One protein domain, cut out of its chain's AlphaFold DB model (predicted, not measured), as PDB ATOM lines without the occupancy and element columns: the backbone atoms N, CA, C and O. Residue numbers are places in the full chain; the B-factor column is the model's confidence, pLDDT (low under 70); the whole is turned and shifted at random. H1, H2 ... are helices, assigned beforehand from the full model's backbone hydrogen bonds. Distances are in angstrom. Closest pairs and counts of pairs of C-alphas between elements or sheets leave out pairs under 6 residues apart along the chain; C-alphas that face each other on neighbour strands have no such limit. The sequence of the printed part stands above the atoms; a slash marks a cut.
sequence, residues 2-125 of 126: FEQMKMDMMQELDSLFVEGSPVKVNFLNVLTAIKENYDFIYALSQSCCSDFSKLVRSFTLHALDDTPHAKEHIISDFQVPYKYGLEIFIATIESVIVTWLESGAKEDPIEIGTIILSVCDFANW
ATOM      1  N   PHE A   2     101.290 100.882 -14.704       76.69
ATOM      2  CA  PHE A   2     101.408  99.773 -13.742       76.69
ATOM      3  C   PHE A   2     100.162  98.865 -13.674       76.69
ATOM      4  O   PHE A   2     100.292  97.660 -13.833       76.69
ATOM      5  N   GLU A   3      98.951  99.432 -13.566       78.81
ATOM      6  CA  GLU A   3      97.714  98.623 -13.555       78.81
ATOM      7  C   GLU A   3      97.478  97.823 -14.846       78.81
ATOM      8  O   GLU A   3      96.946  96.723 -14.786       78.81
ATOM      9  N   GLN A   4      97.891  98.343 -16.008       81.69
ATOM     10  CA  GLN A   4      97.758  97.606 -17.269       81.69
ATOM     11  C   GLN A   4      98.740  96.435 -17.305       81.69
ATOM     12  O   GLN A   4      98.323  95.313 -17.542       81.69
ATOM     13  N   MET A   5     100.010  96.682 -16.964       81.75
ATOM     14  CA  MET A   5     101.030  95.628 -16.875       81.75
ATOM     15  C   MET A   5     100.625  94.528 -15.892       81.75
ATOM     16  O   MET A   5     100.865  93.354 -16.134       81.75
ATOM     17  N   LYS A   6      99.974  94.908 -14.790       78.31
ATOM     18  CA  LYS A   6      99.421  93.968 -13.821       78.31
ATOM     19  C   LYS A   6      98.312  93.119 -14.436       78.31
ATOM     20  O   LYS A   6      98.354  91.909 -14.280       78.31
ATOM     21  N   MET A   7      97.337  93.719 -15.124       80.25
ATOM     22  CA  MET A   7      96.286  92.947 -15.802       80.25
ATOM     23  C   MET A   7      96.864  91.998 -16.854       80.25
ATOM     24  O   MET A   7      96.470  90.837 -16.882       80.25
ATOM     25  N   ASP A   8      97.818  92.469 -17.657       83.62
ATOM     26  CA  ASP A   8      98.463  91.671 -18.702       83.62
ATOM     27  C   ASP A   8      99.222  90.478 -18.089       83.62
ATOM     28  O   ASP A   8      99.068  89.353 -18.550       83.62
ATOM     29  N   MET A   9      99.953  90.694 -16.988       80.88
ATOM     30  CA  MET A   9     100.655  89.632 -16.255       80.88
ATOM     31  C   MET A   9      99.692  88.603 -15.649       80.88
ATOM     32  O   MET A   9      99.944  87.405 -15.710       80.88
ATOM     33  N   MET A  10      98.573  89.050 -15.068       77.00
ATOM     34  CA  MET A  10      97.552  88.133 -14.541       77.00
ATOM     35  C   MET A  10      96.967  87.273 -15.668       77.00
ATOM     36  O   MET A  10      96.818  86.070 -15.498       77.00
ATOM     37  N   GLN A  11      96.691  87.876 -16.830       80.69
ATOM     38  CA  GLN A  11      96.201  87.159 -18.008       80.69
ATOM     39  C   GLN A  11      97.233  86.176 -18.564       80.69
ATOM     40  O   GLN A  11      96.864  85.078 -18.971       80.69
ATOM     41  N   GLU A  12      98.511  86.552 -18.580       83.50
ATOM     42  CA  GLU A  12      99.600  85.673 -18.999       83.50
ATOM     43  C   GLU A  12      99.699  84.453 -18.082       83.50
ATOM     44  O   GLU A  12      99.663  83.327 -18.571       83.50
ATOM     45  N   LEU A  13      99.735  84.659 -16.764       77.94
ATOM     46  CA  LEU A  13      99.792  83.569 -15.791       77.94
ATOM     47  C   LEU A  13      98.552  82.670 -15.858       77.94
ATOM     48  O   LEU A  13      98.695  81.449 -15.823       77.94
ATOM     49  N   ASP A  14      97.360  83.248 -16.030       75.69
ATOM     50  CA  ASP A  14      96.125  82.485 -16.239       75.69
ATOM     51  C   ASP A  14      96.170  81.673 -17.553       75.69
ATOM     52  O   ASP A  14      95.656  80.559 -17.624       75.69
ATOM     53  N   SER A  15      96.828  82.177 -18.602       80.81
ATOM     54  CA  SER A  15      96.951  81.464 -19.883       80.81
ATOM     55  C   SER A  15      97.861  80.230 -19.827       80.81
ATOM     56  O   SER A  15      97.788  79.372 -20.709       80.81
ATOM     57  N   LEU A  16      98.699  80.113 -18.790       80.69
ATOM     58  CA  LEU A  16      99.571  78.954 -18.584       80.69
ATOM     59  C   LEU A  16      98.802  77.722 -18.086       80.69
ATOM     60  O   LEU A  16      99.347  76.615 -18.121       80.69
ATOM     61  N   PHE A  17      97.543  77.883 -17.662       70.69
ATOM     62  CA  PHE A  17      96.650  76.768 -17.354       70.69
ATOM     63  C   PHE A  17      96.041  76.221 -18.636       70.69
ATOM     64  O   PHE A  17      95.014  76.686 -19.128       70.69
ATOM     65  N   VAL A  18      96.696  75.204 -19.184       75.31
ATOM     66  CA  VAL A  18      96.178  74.480 -20.340       75.31
ATOM     67  C   VAL A  18      95.297  73.338 -19.843       75.31
ATOM     68  O   VAL A  18      95.792  72.412 -19.195       75.31
ATOM     69  N   GLU A  19      94.006  73.401 -20.172       68.94
ATOM     70  CA  GLU A  19      93.019  72.359 -19.866       68.94
ATOM     71  C   GLU A  19      93.514  70.985 -20.357       68.94
ATOM     72  O   GLU A  19      94.020  70.842 -21.476       68.94
ATOM     73  N   GLY A  20      93.414  69.966 -19.501       68.19
ATOM     74  CA  GLY A  20      93.870  68.602 -19.800       68.19
ATOM     75  C   GLY A  20      95.385  68.368 -19.714       68.19
ATOM     76  O   GLY A  20      95.834  67.235 -19.909       68.19
ATOM     77  N   SER A  21      96.189  69.391 -19.403       75.06
ATOM     78  CA  SER A  21      97.601  69.192 -19.055       75.06
ATOM     79  C   SER A  21      97.746  68.716 -17.606       75.06
ATOM     80  O   SER A  21      96.958  69.112 -16.748       75.06
ATOM     81  N   PRO A  22      98.759  67.888 -17.280       78.00
ATOM     82  CA  PRO A  22      98.970  67.456 -15.906       78.00
ATOM     83  C   PRO A  22      99.165  68.655 -14.978       78.00
ATOM     84  O   PRO A  22      99.980  69.535 -15.265       78.00
ATOM     85  N   VAL A  23      98.500  68.640 -13.824       74.31
ATOM     86  CA  VAL A  23      98.551  69.736 -12.847       74.31
ATOM     87  C   VAL A  23      99.997  70.111 -12.481       74.31
ATOM     88  O   VAL A  23     100.325  71.292 -12.423       74.31
ATOM     89  N   LYS A  24     100.906  69.127 -12.342       77.69
ATOM     90  CA  LYS A  24     102.346  69.366 -12.088       77.69
ATOM     91  C   LYS A  24     103.018  70.222 -13.171       77.69
ATOM     92  O   LYS A  24     103.898  71.017 -12.854       77.69
ATOM     93  N   VAL A  25     102.632  70.044 -14.436       82.94
ATOM     94  CA  VAL A  25     103.201  70.776 -15.579       82.94
ATOM     95  C   VAL A  25     102.719  72.220 -15.566       82.94
ATOM     96  O   VAL A  25     103.545  73.128 -15.604       82.94
ATOM     97  N   ASN A  26     101.407  72.434 -15.428       80.56
ATOM     98  CA  ASN A  26     100.835  73.781 -15.326       80.56
ATOM     99  C   ASN A  26     101.434  74.535 -14.124       80.56
ATOM    100  O   ASN A  26     101.850  75.684 -14.250       80.56
ATOM    101  N   PHE A  27     101.590  73.850 -12.987       80.56
ATOM    102  CA  PHE A  27     102.209  74.399 -11.781       80.56
ATOM    103  C   PHE A  27     103.656  74.855 -12.014       80.56
ATOM    104  O   PHE A  27     104.033  75.970 -11.646       80.56
ATOM    105  N   LEU A  28     104.472  74.017 -12.658       88.25
ATOM    106  CA  LEU A  28     105.863  74.349 -12.954       88.25
ATOM    107  C   LEU A  28     105.984  75.511 -13.949       88.25
ATOM    108  O   LEU A  28     106.857  76.363 -13.777       88.25
ATOM    109  N   ASN A  29     105.106  75.578 -14.954       88.50
ATOM    110  CA  ASN A  29     105.081  76.678 -15.920       88.50
ATOM    111  C   ASN A  29     104.798  78.017 -15.229       88.50
ATOM    112  O   ASN A  29     105.499  78.993 -15.481       88.50
ATOM    113  N   VAL A  30     103.834  78.047 -14.306       86.25
ATOM    114  CA  VAL A  30     103.485  79.250 -13.534       86.25
ATOM    115  C   VAL A  30     104.654  79.704 -12.667       86.25
ATOM    116  O   VAL A  30     105.032  80.871 -12.710       86.25
ATOM    117  N   LEU A  31     105.282  78.793 -11.918       90.44
ATOM    118  CA  LEU A  31     106.466  79.135 -11.121       90.44
ATOM    119  C   LEU A  31     107.630  79.626 -11.995       90.44
ATOM    120  O   LEU A  31     108.363  80.530 -11.599       90.44
ATOM    121  N   THR A  32     107.793  79.059 -13.192       92.88
ATOM    122  CA  THR A  32     108.819  79.491 -14.150       92.88
ATOM    123  C   THR A  32     108.550  80.913 -14.631       92.88
ATOM    124  O   THR A  32     109.428  81.763 -14.499       92.88
ATOM    125  N   ALA A  33     107.321  81.209 -15.057       89.44
ATOM    126  CA  ALA A  33     106.918  82.560 -15.439       89.44
ATOM    127  C   ALA A  33     107.060  83.557 -14.280       89.44
ATOM    128  O   ALA A  33     107.467  84.700 -14.496       89.44
ATOM    129  N   ILE A  34     106.796  83.125 -13.039       89.00
ATOM    130  CA  ILE A  34     107.014  83.961 -11.856       89.00
ATOM    131  C   ILE A  34     108.492  84.334 -11.701       89.00
ATOM    132  O   ILE A  34     108.801  85.503 -11.467       89.00
ATOM    133  N   LYS A  35     109.407  83.368 -11.856       93.06
ATOM    134  CA  LYS A  35     110.857  83.611 -11.763       93.06
ATOM    135  C   LYS A  35     111.361  84.498 -12.900       93.06
ATOM    136  O   LYS A  35     112.140  85.414 -12.655       93.06
ATOM    137  N   GLU A  36     110.908  84.253 -14.127       93.06
ATOM    138  CA  GLU A  36     111.287  85.042 -15.306       93.06
ATOM    139  C   GLU A  36     110.834  86.506 -15.199       93.06
ATOM    140  O   GLU A  36     111.520  87.403 -15.687       93.06
ATOM    141  N   ASN A  37     109.731  86.757 -14.487       89.62
ATOM    142  CA  ASN A  37     109.165  88.087 -14.256       89.62
ATOM    143  C   ASN A  37     109.379  88.602 -12.820       89.62
ATOM    144  O   ASN A  37     108.616  89.449 -12.340       89.62
ATOM    145  N   TYR A  38     110.421  88.112 -12.137       90.56
ATOM    146  CA  TYR A  38     110.655  88.330 -10.706       90.56
ATOM    147  C   TYR A  38     110.524  89.793 -10.269       90.56
ATOM    148  O   TYR A  38     109.750  90.073  -9.360       90.56
ATOM    149  N   ASP A  39     111.221  90.739 -10.910       89.06
ATOM    150  CA  ASP A  39     111.235  92.141 -10.462       89.06
ATOM    151  C   ASP A  39     109.826  92.755 -10.434       89.06
ATOM    152  O   ASP A  39     109.461  93.483  -9.506       89.06
ATOM    153  N   PHE A  40     109.009  92.433 -11.442       86.12
ATOM    154  CA  PHE A  40     107.638  92.917 -11.542       86.12
ATOM    155  C   PHE A  40     106.729  92.250 -10.508       86.12
ATOM    156  O   PHE A  40     105.985  92.941  -9.808       86.12
ATOM    157  N   ILE A  41     106.803  90.923 -10.374       84.62
ATOM    158  CA  ILE A  41     105.971  90.176  -9.422       84.62
ATOM    159  C   ILE A  41     106.353  90.498  -7.981       84.62
ATOM    160  O   ILE A  41     105.475  90.658  -7.132       84.62
ATOM    161  N   TYR A  42     107.639  90.676  -7.700       87.75
ATOM    162  CA  TYR A  42     108.106  91.133  -6.404       87.75
ATOM    163  C   TYR A  42     107.539  92.523  -6.097       87.75
ATOM    164  O   TYR A  42     106.894  92.698  -5.064       87.75
ATOM    165  N   ALA A  43     107.645  93.487  -7.017       84.38
ATOM    166  CA  ALA A  43     107.031  94.806  -6.840       84.38
ATOM    167  C   ALA A  43     105.502  94.732  -6.644       84.38
ATOM    168  O   ALA A  43     104.945  95.475  -5.829       84.38
ATOM    169  N   LEU A  44     104.813  93.822  -7.341       79.62
ATOM    170  CA  LEU A  44     103.380  93.573  -7.170       79.62
ATOM    171  C   LEU A  44     103.058  93.022  -5.770       79.62
ATOM    172  O   LEU A  44     102.158  93.540  -5.107       79.62
ATOM    173  N   SER A  45     103.831  92.041  -5.294       79.56
ATOM    174  CA  SER A  45     103.671  91.442  -3.960       79.56
ATOM    175  C   SER A  45     103.815  92.477  -2.836       79.56
ATOM    176  O   SER A  45     103.068  92.441  -1.860       79.56
ATOM    177  N   GLN A  46     104.714  93.456  -3.008       79.44
ATOM    178  CA  GLN A  46     104.983  94.509  -2.024       79.44
ATOM    179  C   GLN A  46     103.967  95.662  -2.073       79.44
ATOM    180  O   GLN A  46     103.700  96.304  -1.058       79.44
ATOM    181  N   SER A  47     103.417  95.964  -3.252       70.50
ATOM    182  CA  SER A  47     102.548  97.131  -3.462       70.50
ATOM    183  C   SER A  47     101.070  96.851  -3.196       70.50
ATOM    184  O   SER A  47     100.354  97.753  -2.758       70.50
ATOM    185  N   CYS A  48     100.599  95.624  -3.441       61.50
ATOM    186  CA  CYS A  48      99.196  95.268  -3.257       61.50
ATOM    187  C   CYS A  48      99.029  93.782  -2.903       61.50
ATOM    188  O   CYS A  48      98.622  92.969  -3.736       61.50
ATOM    189  N   CYS A  49      99.301  93.441  -1.639       61.22
ATOM    190  CA  CYS A  49      99.179  92.081  -1.090       61.22
ATOM    191  C   CYS A  49      97.854  91.391  -1.490       61.22
ATOM    192  O   CYS A  49      97.858  90.238  -1.907       61.22
ATOM    193  N   SER A  50      96.730  92.124  -1.520       68.25
ATOM    194  CA  SER A  50      95.428  91.553  -1.891       68.25
ATOM    195  C   SER A  50      95.324  91.044  -3.330       68.25
ATOM    196  O   SER A  50      94.492  90.180  -3.596       68.25
ATOM    197  N   ASP A  51      96.087  91.593  -4.274       69.62
ATOM    198  CA  ASP A  51      96.013  91.155  -5.672       69.62
ATOM    199  C   ASP A  51      96.921  89.959  -5.939       69.62
ATOM    200  O   ASP A  51      96.544  89.069  -6.699       69.62
ATOM    201  N   PHE A  52      98.050  89.876  -5.235       73.00
ATOM    202  CA  PHE A  52      98.886  88.682  -5.240       73.00
ATOM    203  C   PHE A  52      98.172  87.488  -4.585       73.00
ATOM    204  O   PHE A  52      98.125  86.409  -5.174       73.00
ATOM    205  N   SER A  53      97.497  87.686  -3.445       76.25
ATOM    206  CA  SER A  53      96.666  86.633  -2.841       76.25
ATOM    207  C   SER A  53      95.557  86.162  -3.784       76.25
ATOM    208  O   SER A  53      95.272  84.969  -3.869       76.25
ATOM    209  N   LYS A  54      94.923  87.079  -4.533       77.50
ATOM    210  CA  LYS A  54      93.923  86.707  -5.552       77.50
ATOM    211  C   LYS A  54      94.539  85.879  -6.673       77.50
ATOM    212  O   LYS A  54      93.910  84.914  -7.086       77.50
ATOM    213  N   LEU A  55      95.739  86.229  -7.135       75.12
ATOM    214  CA  LEU A  55      96.473  85.467  -8.148       75.12
ATOM    215  C   LEU A  55      96.719  84.034  -7.680       75.12
ATOM    216  O   LEU A  55      96.292  83.091  -8.343       75.12
ATOM    217  N   VAL A  56      97.332  83.864  -6.504       79.25
ATOM    218  CA  VAL A  56      97.639  82.531  -5.964       79.25
ATOM    219  C   VAL A  56      96.362  81.735  -5.704       79.25
ATOM    220  O   VAL A  56      96.309  80.533  -5.965       79.25
ATOM    221  N   ARG A  57      95.300  82.398  -5.240       86.31
ATOM    222  CA  ARG A  57      93.994  81.771  -5.050       86.31
ATOM    223  C   ARG A  57      93.387  81.289  -6.362       86.31
ATOM    224  O   ARG A  57      92.974  80.137  -6.422       86.31
ATOM    225  N   SER A  58      93.320  82.138  -7.388       78.44
ATOM    226  CA  SER A  58      92.790  81.765  -8.705       78.44
ATOM    227  C   SER A  58      93.565  80.592  -9.290       78.44
ATOM    228  O   SER A  58      92.958  79.623  -9.730       78.44
ATOM    229  N   PHE A  59      94.894  80.638  -9.214       76.19
ATOM    230  CA  PHE A  59      95.778  79.534  -9.579       76.19
ATOM    231  C   PHE A  59      95.418  78.234  -8.857       76.19
ATOM    232  O   PHE A  59      95.207  77.197  -9.483       76.19
ATOM    233  N   THR A  60      95.343  78.299  -7.529       80.50
ATOM    234  CA  THR A  60      95.090  77.127  -6.694       80.50
ATOM    235  C   THR A  60      93.724  76.525  -7.009       80.50
ATOM    236  O   THR A  60      93.595  75.311  -7.085       80.50
ATOM    237  N   LEU A  61      92.707  77.360  -7.236       85.06
ATOM    238  CA  LEU A  61      91.368  76.902  -7.605       85.06
ATOM    239  C   LEU A  61      91.341  76.244  -8.989       85.06
ATOM    240  O   LEU A  61      90.786  75.159  -9.102       85.06
ATOM    241  N   HIS A  62      91.997  76.824 -10.001       76.69
ATOM    242  CA  HIS A  62      92.094  76.193 -11.323       76.69
ATOM    243  C   HIS A  62      92.789  74.829 -11.260       76.69
ATOM    244  O   HIS A  62      92.324  73.871 -11.868       76.69
ATOM    245  N   ALA A  63      93.864  74.704 -10.474       74.69
ATOM    246  CA  ALA A  63      94.528  73.416 -10.274       74.69
ATOM    247  C   ALA A  63      93.590  72.359  -9.656       74.69
ATOM    248  O   ALA A  63      93.715  71.172  -9.958       74.69
ATOM    249  N   LEU A  64      92.648  72.775  -8.804       81.75
ATOM    250  CA  LEU A  64      91.666  71.885  -8.182       81.75
ATOM    251  C   LEU A  64      90.514  71.510  -9.120       81.75
ATOM    252  O   LEU A  64      90.019  70.392  -9.009       81.75
ATOM    253  N   ASP A  65      90.096  72.401 -10.023       81.56
ATOM    254  CA  ASP A  65      88.996  72.143 -10.968       81.56
ATOM    255  C   ASP A  65      89.312  70.968 -11.910       81.56
ATOM    256  O   ASP A  65      88.438  70.143 -12.187       81.56
ATOM    257  N   ASP A  66      90.576  70.835 -12.318       73.19
ATOM    258  CA  ASP A  66      91.067  69.727 -13.149       73.19
ATOM    259  C   ASP A  66      91.409  68.457 -12.346       73.19
ATOM    260  O   ASP A  66      91.779  67.432 -12.926       73.19
ATOM    261  N   THR A  67      91.303  68.498 -11.013       78.31
ATOM    262  CA  THR A  67      91.686  67.385 -10.136       78.31
ATOM    263  C   THR A  67      90.449  66.590  -9.690       78.31
ATOM    264  O   THR A  67      89.617  67.102  -8.929       78.31
ATOM    265  N   PRO A  68      90.300  65.316 -10.106       83.44
ATOM    266  CA  PRO A  68      89.196  64.472  -9.663       83.44
ATOM    267  C   PRO A  68      89.138  64.379  -8.137       83.44
ATOM    268  O   PRO A  68      90.156  64.265  -7.461       83.44
ATOM    269  N   HIS A  69      87.927  64.439  -7.581       89.38
ATOM    270  CA  HIS A  69      87.691  64.284  -6.141       89.38
ATOM    271  C   HIS A  69      88.481  65.258  -5.237       89.38
ATOM    272  O   HIS A  69      88.658  65.003  -4.044       89.38
ATOM    273  N   ALA A  70      88.932  66.404  -5.767       88.50
ATOM    274  CA  ALA A  70      89.740  67.384  -5.035       88.50
ATOM    275  C   ALA A  70      89.117  67.810  -3.696       88.50
ATOM    276  O   ALA A  70      89.807  67.999  -2.694       88.50
ATOM    277  N   LYS A  71      87.785  67.925  -3.644       91.88
ATOM    278  CA  LYS A  71      87.057  68.252  -2.415       91.88
ATOM    279  C   LYS A  71      87.182  67.154  -1.361       91.88
ATOM    280  O   LYS A  71      87.405  67.469  -0.191       91.88
ATOM    281  N   GLU A  72      86.993  65.894  -1.746       93.06
ATOM    282  CA  GLU A  72      87.142  64.742  -0.857       93.06
ATOM    283  C   GLU A  72      88.577  64.643  -0.340       93.06
ATOM    284  O   GLU A  72      88.776  64.446   0.860       93.06
ATOM    285  N   HIS A  73      89.559  64.869  -1.214       91.12
ATOM    286  CA  HIS A  73      90.965  64.903  -0.842       91.12
ATOM    287  C   HIS A  73      91.286  66.024   0.155       91.12
ATOM    288  O   HIS A  73      91.838  65.742   1.213       91.12
ATOM    289  N   ILE A  74      90.839  67.262  -0.085       92.06
ATOM    290  CA  ILE A  74      91.014  68.375   0.868       92.06
ATOM    291  C   ILE A  74      90.396  68.044   2.234       92.06
ATOM    292  O   ILE A  74      90.990  68.315   3.278       92.06
ATOM    293  N   ILE A  75      89.198  67.458   2.266       92.62
ATOM    294  CA  ILE A  75      88.571  67.059   3.537       92.62
ATOM    295  C   ILE A  75      89.401  65.965   4.226       92.62
ATOM    296  O   ILE A  75      89.576  66.017   5.444       92.62
ATOM    297  N   SER A  76      89.907  64.993   3.463       91.19
ATOM    298  CA  SER A  76      90.723  63.889   3.970       91.19
ATOM    299  C   SER A  76      92.078  64.355   4.509       91.19
ATOM    300  O   SER A  76      92.495  63.906   5.573       91.19
ATOM    301  N   ASP A  77      92.753  65.273   3.830       89.06
ATOM    302  CA  ASP A  77      94.110  65.678   4.201       89.06
ATOM    303  C   ASP A  77      94.098  66.624   5.406       89.06
ATOM    304  O   ASP A  77      94.895  66.475   6.334       89.06
ATOM    305  N   PHE A  78      93.147  67.562   5.448       90.44
ATOM    306  CA  PHE A  78      93.090  68.570   6.510       90.44
ATOM    307  C   PHE A  78      92.174  68.200   7.682       90.44
ATOM    308  O   PHE A  78      92.260  68.837   8.732       90.44
ATOM    309  N   GLN A  79      91.294  67.201   7.535       92.69
ATOM    310  CA  GLN A  79      90.383  66.722   8.593       92.69
ATOM    311  C   GLN A  79      89.499  67.833   9.207       92.69
ATOM    312  O   GLN A  79      89.124  67.798  10.380       92.69
ATOM    313  N   VAL A  80      89.134  68.830   8.398       93.56
ATOM    314  CA  VAL A  80      88.261  69.960   8.758       93.56
ATOM    315  C   VAL A  80      87.189  70.164   7.679       93.56
ATOM    316  O   VAL A  80      87.318  69.632   6.574       93.56
ATOM    317  N   PRO A  81      86.112  70.937   7.935       96.62
ATOM    318  CA  PRO A  81      85.135  71.241   6.894       96.62
ATOM    319  C   PRO A  81      85.799  71.861   5.661       96.62
ATOM    320  O   PRO A  81      86.632  72.754   5.806       96.62
ATOM    321  N   TYR A  82      85.363  71.445   4.466       93.81
ATOM    322  CA  TYR A  82      85.969  71.812   3.177       93.81
ATOM    323  C   TYR A  82      86.383  73.281   3.067       93.81
ATOM    324  O   TYR A  82      87.513  73.572   2.704       93.81
ATOM    325  N   LYS A  83      85.491  74.208   3.442       95.19
ATOM    326  CA  LYS A  83      85.772  75.645   3.349       95.19
ATOM    327  C   LYS A  83      87.038  76.055   4.110       95.19
ATOM    328  O   LYS A  83      87.726  76.941   3.647       95.19
ATOM    329  N   TYR A  84      87.345  75.433   5.249       95.25
ATOM    330  CA  TYR A  84      88.549  75.733   6.026       95.25
ATOM    331  C   TYR A  84      89.773  74.997   5.478       95.25
ATOM    332  O   TYR A  84      90.840  75.591   5.415       95.25
ATOM    333  N   GLY A  85      89.615  73.742   5.043       93.69
ATOM    334  CA  GLY A  85      90.700  72.984   4.410       93.69
ATOM    335  C   GLY A  85      91.196  73.664   3.132       93.69
ATOM    336  O   GLY A  85      92.396  73.807   2.939       93.69
ATOM    337  N   LEU A  86      90.270  74.182   2.321       92.62
ATOM    338  CA  LEU A  86      90.582  74.950   1.119       92.62
ATOM    339  C   LEU A  86      91.387  76.221   1.434       92.62
ATOM    340  O   LEU A  86      92.373  76.490   0.757       92.62
ATOM    341  N   GLU A  87      91.011  76.985   2.468       92.75
ATOM    342  CA  GLU A  87      91.796  78.163   2.875       92.75
ATOM    343  C   GLU A  87      93.199  77.784   3.354       92.75
ATOM    344  O   GLU A  87      94.160  78.457   2.993       92.75
ATOM    345  N   ILE A  88      93.336  76.712   4.143       92.06
ATOM    346  CA  ILE A  88      94.647  76.244   4.625       92.06
ATOM    347  C   ILE A  88      95.532  75.838   3.443       92.06
ATOM    348  O   ILE A  88      96.707  76.203   3.398       92.06
ATOM    349  N   PHE A  89      94.966  75.116   2.479       91.00
ATOM    350  CA  PHE A  89      95.649  74.697   1.262       91.00
ATOM    351  C   PHE A  89      96.161  75.897   0.451       91.00
ATOM    352  O   PHE A  89      97.360  75.996   0.191       91.00
ATOM    353  N   ILE A  90      95.281  76.858   0.139       90.19
ATOM    354  CA  ILE A  90      95.639  78.084  -0.594       90.19
ATOM    355  C   ILE A  90      96.706  78.881   0.165       90.19
ATOM    356  O   ILE A  90      97.717  79.263  -0.420       90.19
ATOM    357  N   ALA A  91      96.515  79.094   1.471       89.88
ATOM    358  CA  ALA A  91      97.439  79.871   2.294       89.88
ATOM    359  C   ALA A  91      98.826  79.217   2.399       89.88
ATOM    360  O   ALA A  91      99.830  79.920   2.482       89.88
ATOM    361  N   THR A  92      98.899  77.884   2.373       91.06
ATOM    362  CA  THR A  92     100.176  77.155   2.381       91.06
ATOM    363  C   THR A  92     100.952  77.417   1.093       91.06
ATOM    364  O   THR A  92     102.118  77.806   1.153       91.06
ATOM    365  N   ILE A  93     100.300  77.268  -0.065       89.94
ATOM    366  CA  ILE A  93     100.900  77.552  -1.379       89.94
ATOM    367  C   ILE A  93     101.344  79.018  -1.446       89.94
ATOM    368  O   ILE A  93     102.493  79.303  -1.783       89.94
ATOM    369  N   GLU A  94     100.463  79.942  -1.061       89.00
ATOM    370  CA  GLU A  94     100.746  81.378  -1.030       89.00
ATOM    371  C   GLU A  94     101.951  81.701  -0.154       89.00
ATOM    372  O   GLU A  94     102.878  82.367  -0.612       89.00
ATOM    373  N   SER A  95     101.988  81.181   1.073       90.88
ATOM    374  CA  SER A  95     103.083  81.446   2.004       90.88
ATOM    375  C   SER A  95     104.428  80.965   1.462       90.88
ATOM    376  O   SER A  95     105.432  81.649   1.667       90.88
ATOM    377  N   VAL A  96     104.474  79.820   0.774       92.56
ATOM    378  CA  VAL A  96     105.717  79.318   0.170       92.56
ATOM    379  C   VAL A  96     106.170  80.226  -0.977       92.56
ATOM    380  O   VAL A  96     107.340  80.603  -1.013       92.56
ATOM    381  N   ILE A  97     105.262  80.633  -1.872       90.12
ATOM    382  CA  ILE A  97     105.610  81.509  -3.003       90.12
ATOM    383  C   ILE A  97     106.047  82.896  -2.508       90.12
ATOM    384  O   ILE A  97     107.057  83.410  -2.983       90.12
ATOM    385  N   VAL A  98     105.349  83.489  -1.532       89.31
ATOM    386  CA  VAL A  98     105.755  84.776  -0.932       89.31
ATOM    387  C   VAL A  98     107.145  84.662  -0.313       89.31
ATOM    388  O   VAL A  98     108.004  85.488  -0.602       89.31
ATOM    389  N   THR A  99     107.398  83.612   0.474       92.56
ATOM    390  CA  THR A  99     108.711  83.398   1.106       92.56
ATOM    391  C   THR A  99     109.819  83.266   0.061       92.56
ATOM    392  O   THR A  99     110.903  83.825   0.227       92.56
ATOM    393  N   TRP A 100     109.551  82.554  -1.036       94.31
ATOM    394  CA  TRP A 100     110.483  82.420  -2.151       94.31
ATOM    395  C   TRP A 100     110.756  83.758  -2.846       94.31
ATOM    396  O   TRP A 100     111.907  84.092  -3.116       94.31
ATOM    397  N   LEU A 101     109.729  84.574  -3.086       91.50
ATOM    398  CA  LEU A 101     109.905  85.916  -3.645       91.50
ATOM    399  C   LEU A 101     110.717  86.816  -2.699       91.50
ATOM    400  O   LEU A 101     111.655  87.478  -3.136       91.50
ATOM    401  N   GLU A 102     110.420  86.802  -1.401       90.56
ATOM    402  CA  GLU A 102     111.139  87.583  -0.384       90.56
ATOM    403  C   GLU A 102     112.598  87.145  -0.197       90.56
ATOM    404  O   GLU A 102     113.450  87.964   0.156       90.56
ATOM    405  N   SER A 103     112.920  85.877  -0.475       92.69
ATOM    406  CA  SER A 103     114.297  85.365  -0.450       92.69
ATOM    407  C   SER A 103     115.121  85.769  -1.683       92.69
ATOM    408  O   SER A 103     116.339  85.534  -1.712       92.69
ATOM    409  N   GLY A 104     114.486  86.411  -2.670       92.25
ATOM    410  CA  GLY A 104     115.073  86.794  -3.952       92.25
ATOM    411  C   GLY A 104     114.908  85.744  -5.051       92.25
ATOM    412  O   GLY A 104     115.739  85.702  -5.955       92.25
ATOM    413  N   ALA A 105     113.904  84.869  -4.941       94.06
ATOM    414  CA  ALA A 105     113.600  83.786  -5.878       94.06
ATOM    415  C   ALA A 105     114.820  82.910  -6.239       94.06
ATOM    416  O   ALA A 105     115.050  82.563  -7.403       94.06
ATOM    417  N   LYS A 106     115.647  82.585  -5.233       93.75
ATOM    418  CA  LYS A 106     116.959  81.942  -5.429       93.75
ATOM    419  C   LYS A 106     116.835  80.495  -5.882       93.75
ATOM    420  O   LYS A 106     117.540  80.088  -6.802       93.75
ATOM    421  N   GLU A 107     115.941  79.751  -5.244       96.62
ATOM    422  CA  GLU A 107     115.609  78.370  -5.575       96.62
ATOM    423  C   GLU A 107     115.018  78.280  -6.987       96.62
ATOM    424  O   GLU A 107     114.367  79.215  -7.476       96.62
ATOM    425  N   ASP A 108     115.246  77.165  -7.672       95.88
ATOM    426  CA  ASP A 108     114.644  76.920  -8.977       95.88
ATOM    427  C   ASP A 108     113.145  76.609  -8.873       95.88
ATOM    428  O   ASP A 108     112.693  76.033  -7.880       95.88
ATOM    429  N   PRO A 109     112.344  76.939  -9.909       94.19
ATOM    430  CA  PRO A 109     110.901  76.687  -9.908       94.19
ATOM    431  C   PRO A 109     110.546  75.233  -9.571       94.19
ATOM    432  O   PRO A 109     109.566  74.967  -8.880       94.19
ATOM    433  N   ILE A 110     111.373  74.279 -10.008       93.25
ATOM    434  CA  ILE A 110     111.181  72.858  -9.708       93.25
ATOM    435  C   ILE A 110     111.420  72.518  -8.230       93.25
ATOM    436  O   ILE A 110     110.724  71.662  -7.683       93.25
ATOM    437  N   GLU A 111     112.358  73.193  -7.565       94.81
ATOM    438  CA  GLU A 111     112.608  73.027  -6.130       94.81
ATOM    439  C   GLU A 111     111.416  73.551  -5.325       94.81
ATOM    440  O   GLU A 111     110.905  72.843  -4.457       94.81
ATOM    441  N   ILE A 112     110.895  74.729  -5.678       94.50
ATOM    442  CA  ILE A 112     109.701  75.303  -5.040       94.50
ATOM    443  C   ILE A 112     108.464  74.442  -5.285       94.50
ATOM    444  O   ILE A 112     107.720  74.153  -4.348       94.50
ATOM    445  N   GLY A 113     108.275  73.958  -6.514       90.06
ATOM    446  CA  GLY A 113     107.218  73.002  -6.828       90.06
ATOM    447  C   GLY A 113     107.319  71.728  -5.991       90.06
ATOM    448  O   GLY A 113     106.315  71.260  -5.461       90.06
ATOM    449  N   THR A 114     108.530  71.208  -5.792       90.62
ATOM    450  CA  THR A 114     108.768  70.029  -4.945       90.62
ATOM    451  C   THR A 114     108.442  70.310  -3.479       90.62
ATOM    452  O   THR A 114     107.801  69.481  -2.835       90.62
ATOM    453  N   ILE A 115     108.824  71.480  -2.952       91.88
ATOM    454  CA  ILE A 115     108.481  71.890  -1.584       91.88
ATOM    455  C   ILE A 115     106.963  71.946  -1.428       91.88
ATOM    456  O   ILE A 115     106.435  71.302  -0.527       91.88
ATOM    457  N   ILE A 116     106.257  72.644  -2.318       88.88
ATOM    458  CA  ILE A 116     104.797  72.782  -2.237       88.88
ATOM    459  C   ILE A 116     104.116  71.411  -2.296       88.88
ATOM    460  O   ILE A 116     103.283  71.108  -1.443       88.88
ATOM    461  N   LEU A 117     104.528  70.547  -3.224       85.44
ATOM    462  CA  LEU A 117     103.978  69.195  -3.353       85.44
ATOM    463  C   LEU A 117     104.296  68.292  -2.152       85.44
ATOM    464  O   LEU A 117     103.542  67.366  -1.873       85.44
ATOM    465  N   SER A 118     105.374  68.559  -1.409       84.94
ATOM    466  CA  SER A 118     105.713  67.796  -0.199       84.94
ATOM    467  C   SER A 118     104.798  68.096   0.993       84.94
ATOM    468  O   SER A 118     104.640  67.248   1.870       84.94
ATOM    469  N   VAL A 119     104.195  69.290   1.028       80.00
ATOM    470  CA  VAL A 119     103.252  69.717   2.081       80.00
ATOM    471  C   VAL A 119     101.798  69.576   1.641       80.00
ATOM    472  O   VAL A 119     100.905  69.461   2.476       80.00
ATOM    473  N   CYS A 120     101.558  69.620   0.336       77.50
ATOM    474  CA  CYS A 120     100.254  69.599  -0.302       77.50
ATOM    475  C   CYS A 120     100.349  68.663  -1.514       77.50
ATOM    476  O   CYS A 120     100.615  69.112  -2.626       77.50
ATOM    477  N   ASP A 121     100.165  67.358  -1.314       76.25
ATOM    478  CA  ASP A 121     100.383  66.340  -2.355       76.25
ATOM    479  C   ASP A 121      99.180  66.191  -3.308       76.25
ATOM    480  O   ASP A 121      98.733  65.094  -3.647       76.25
ATOM    481  N   PHE A 122      98.636  67.325  -3.757       72.44
ATOM    482  CA  PHE A 122      97.456  67.354  -4.626       72.44
ATOM    483  C   PHE A 122      97.700  66.740  -5.995       72.44
ATOM    484  O   PHE A 122      96.778  66.363  -6.705       72.44
ATOM    485  N   ALA A 123      98.961  66.595  -6.370       67.12
ATOM    486  CA  ALA A 123      99.323  66.035  -7.647       67.12
ATOM    487  C   ALA A 123      99.388  64.495  -7.656       67.12
ATOM    488  O   ALA A 123      99.767  63.916  -8.677       67.12
ATOM    489  N   ASN A 124      99.047  63.854  -6.532       74.25
ATOM    490  CA  ASN A 124      98.783  62.420  -6.420       74.25
ATOM    491  C   ASN A 124      97.294  62.121  -6.138       74.25
ATOM    492  O   ASN A 124      96.932  60.961  -5.917       74.25
ATOM    493  N   TRP A 125      96.434  63.145  -6.142       76.81
ATOM    494  CA  TRP A 125      94.981  62.988  -6.126       76.81
ATOM    495  C   TRP A 125      94.549  62.471  -7.510       76.81
ATOM    496  O   TRP A 125      94.776  63.138  -8.519       76.81
TER     497      TRP A 125
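Overview. This is residues 2 to 125 of the 126 residues of the protein "Transcriptional regulator, TetR family" of Streptococcus sp. HSISM1 (UniProt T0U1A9). The long helix H6 runs along one side of a seven-helix body: H4 crosses it, H7 folds back along it as a helical hairpin, and H5 and H3 stand steeply at its first and last parts. H1, H2 and H4 form a loose triangle of roughly side-by-side helices, with H1 on the side away from H6, while H7 also packs on H2. The printed part has 124 residues with seven named helices, H1 to H7 in chain order, and no named strand; the class is all helix. It is compact, with a radius of gyration of the C-alphas of 14.1 A, and spans 40 by 27 by 26 A.

Along the chain. H1, residues 2 to 15, begins with C-alpha 2 at (101.408, 99.773, -13.742) and is 19.8 A long. H2, residues 23 to 36, measures 20.1 A, and H3, residues 38 to 47, measures 14.0 A. H4, residues 49 to 65, measures 24.5 A. H5, residues 70 to 78, measures 12.1 A. H6, residues 82 to 102, is the longest at 29.9 A, beginning with C-alpha 82 at (85.969, 71.812, 3.177). H7, residues 109 to 119, measures 15.8 A and ends with C-alpha 119 at (103.252, 69.717, 2.081).

Arrangement. H6 is the hub, touching four other helices. With residues 90 to 94 alone it touches H4, at a steep tilt of 56 degrees; the closest C-alphas, of Val 56 and Glu 94, are 5.9 A apart. H6 and H7 form a helical hairpin, opposite ways at a shallow tilt of 34 degrees, only just short of steep; their closest C-alphas, of Ile 93 and Ile 116, are 6.2 A apart. H5 touches H6 about perpendicular, at 79 degrees, with the C-alphas of Ile 75 and Tyr 82 closest at 5.4 A. H3 touches residues 98 to 102 of H6, with the C-alphas of Tyr 42 and Leu 101 closest at 6.2 A. H3 and H4 touch only at the corner, where the C-alphas of Ser 45 and Phe 52 are closest at 5.7 A. H7 touches H2 at a steep tilt of 48 degrees, with the C-alphas of Leu 31 and Pro 109 closest at 5.2 A. H1, H2 and H4 form an up-and-down bundle, each running against the one before it. H1 is close but not clearly touching H2, with the C-alphas of Leu 13 and Val 30 closest at 6.1 A. H1 and H6 are apart. In each of the seven helices every O i to N i+4 pair is within hydrogen-bond range.

Size, cuts and confidence. The C-alphas farthest apart, of Phe 2 and Ser 76, are 41.4 A apart. The printed part has no cut and no long link. The mean pLDDT of the printed part is 84.5; residues 19 to 20, 48 to 51 and 123 are under 70.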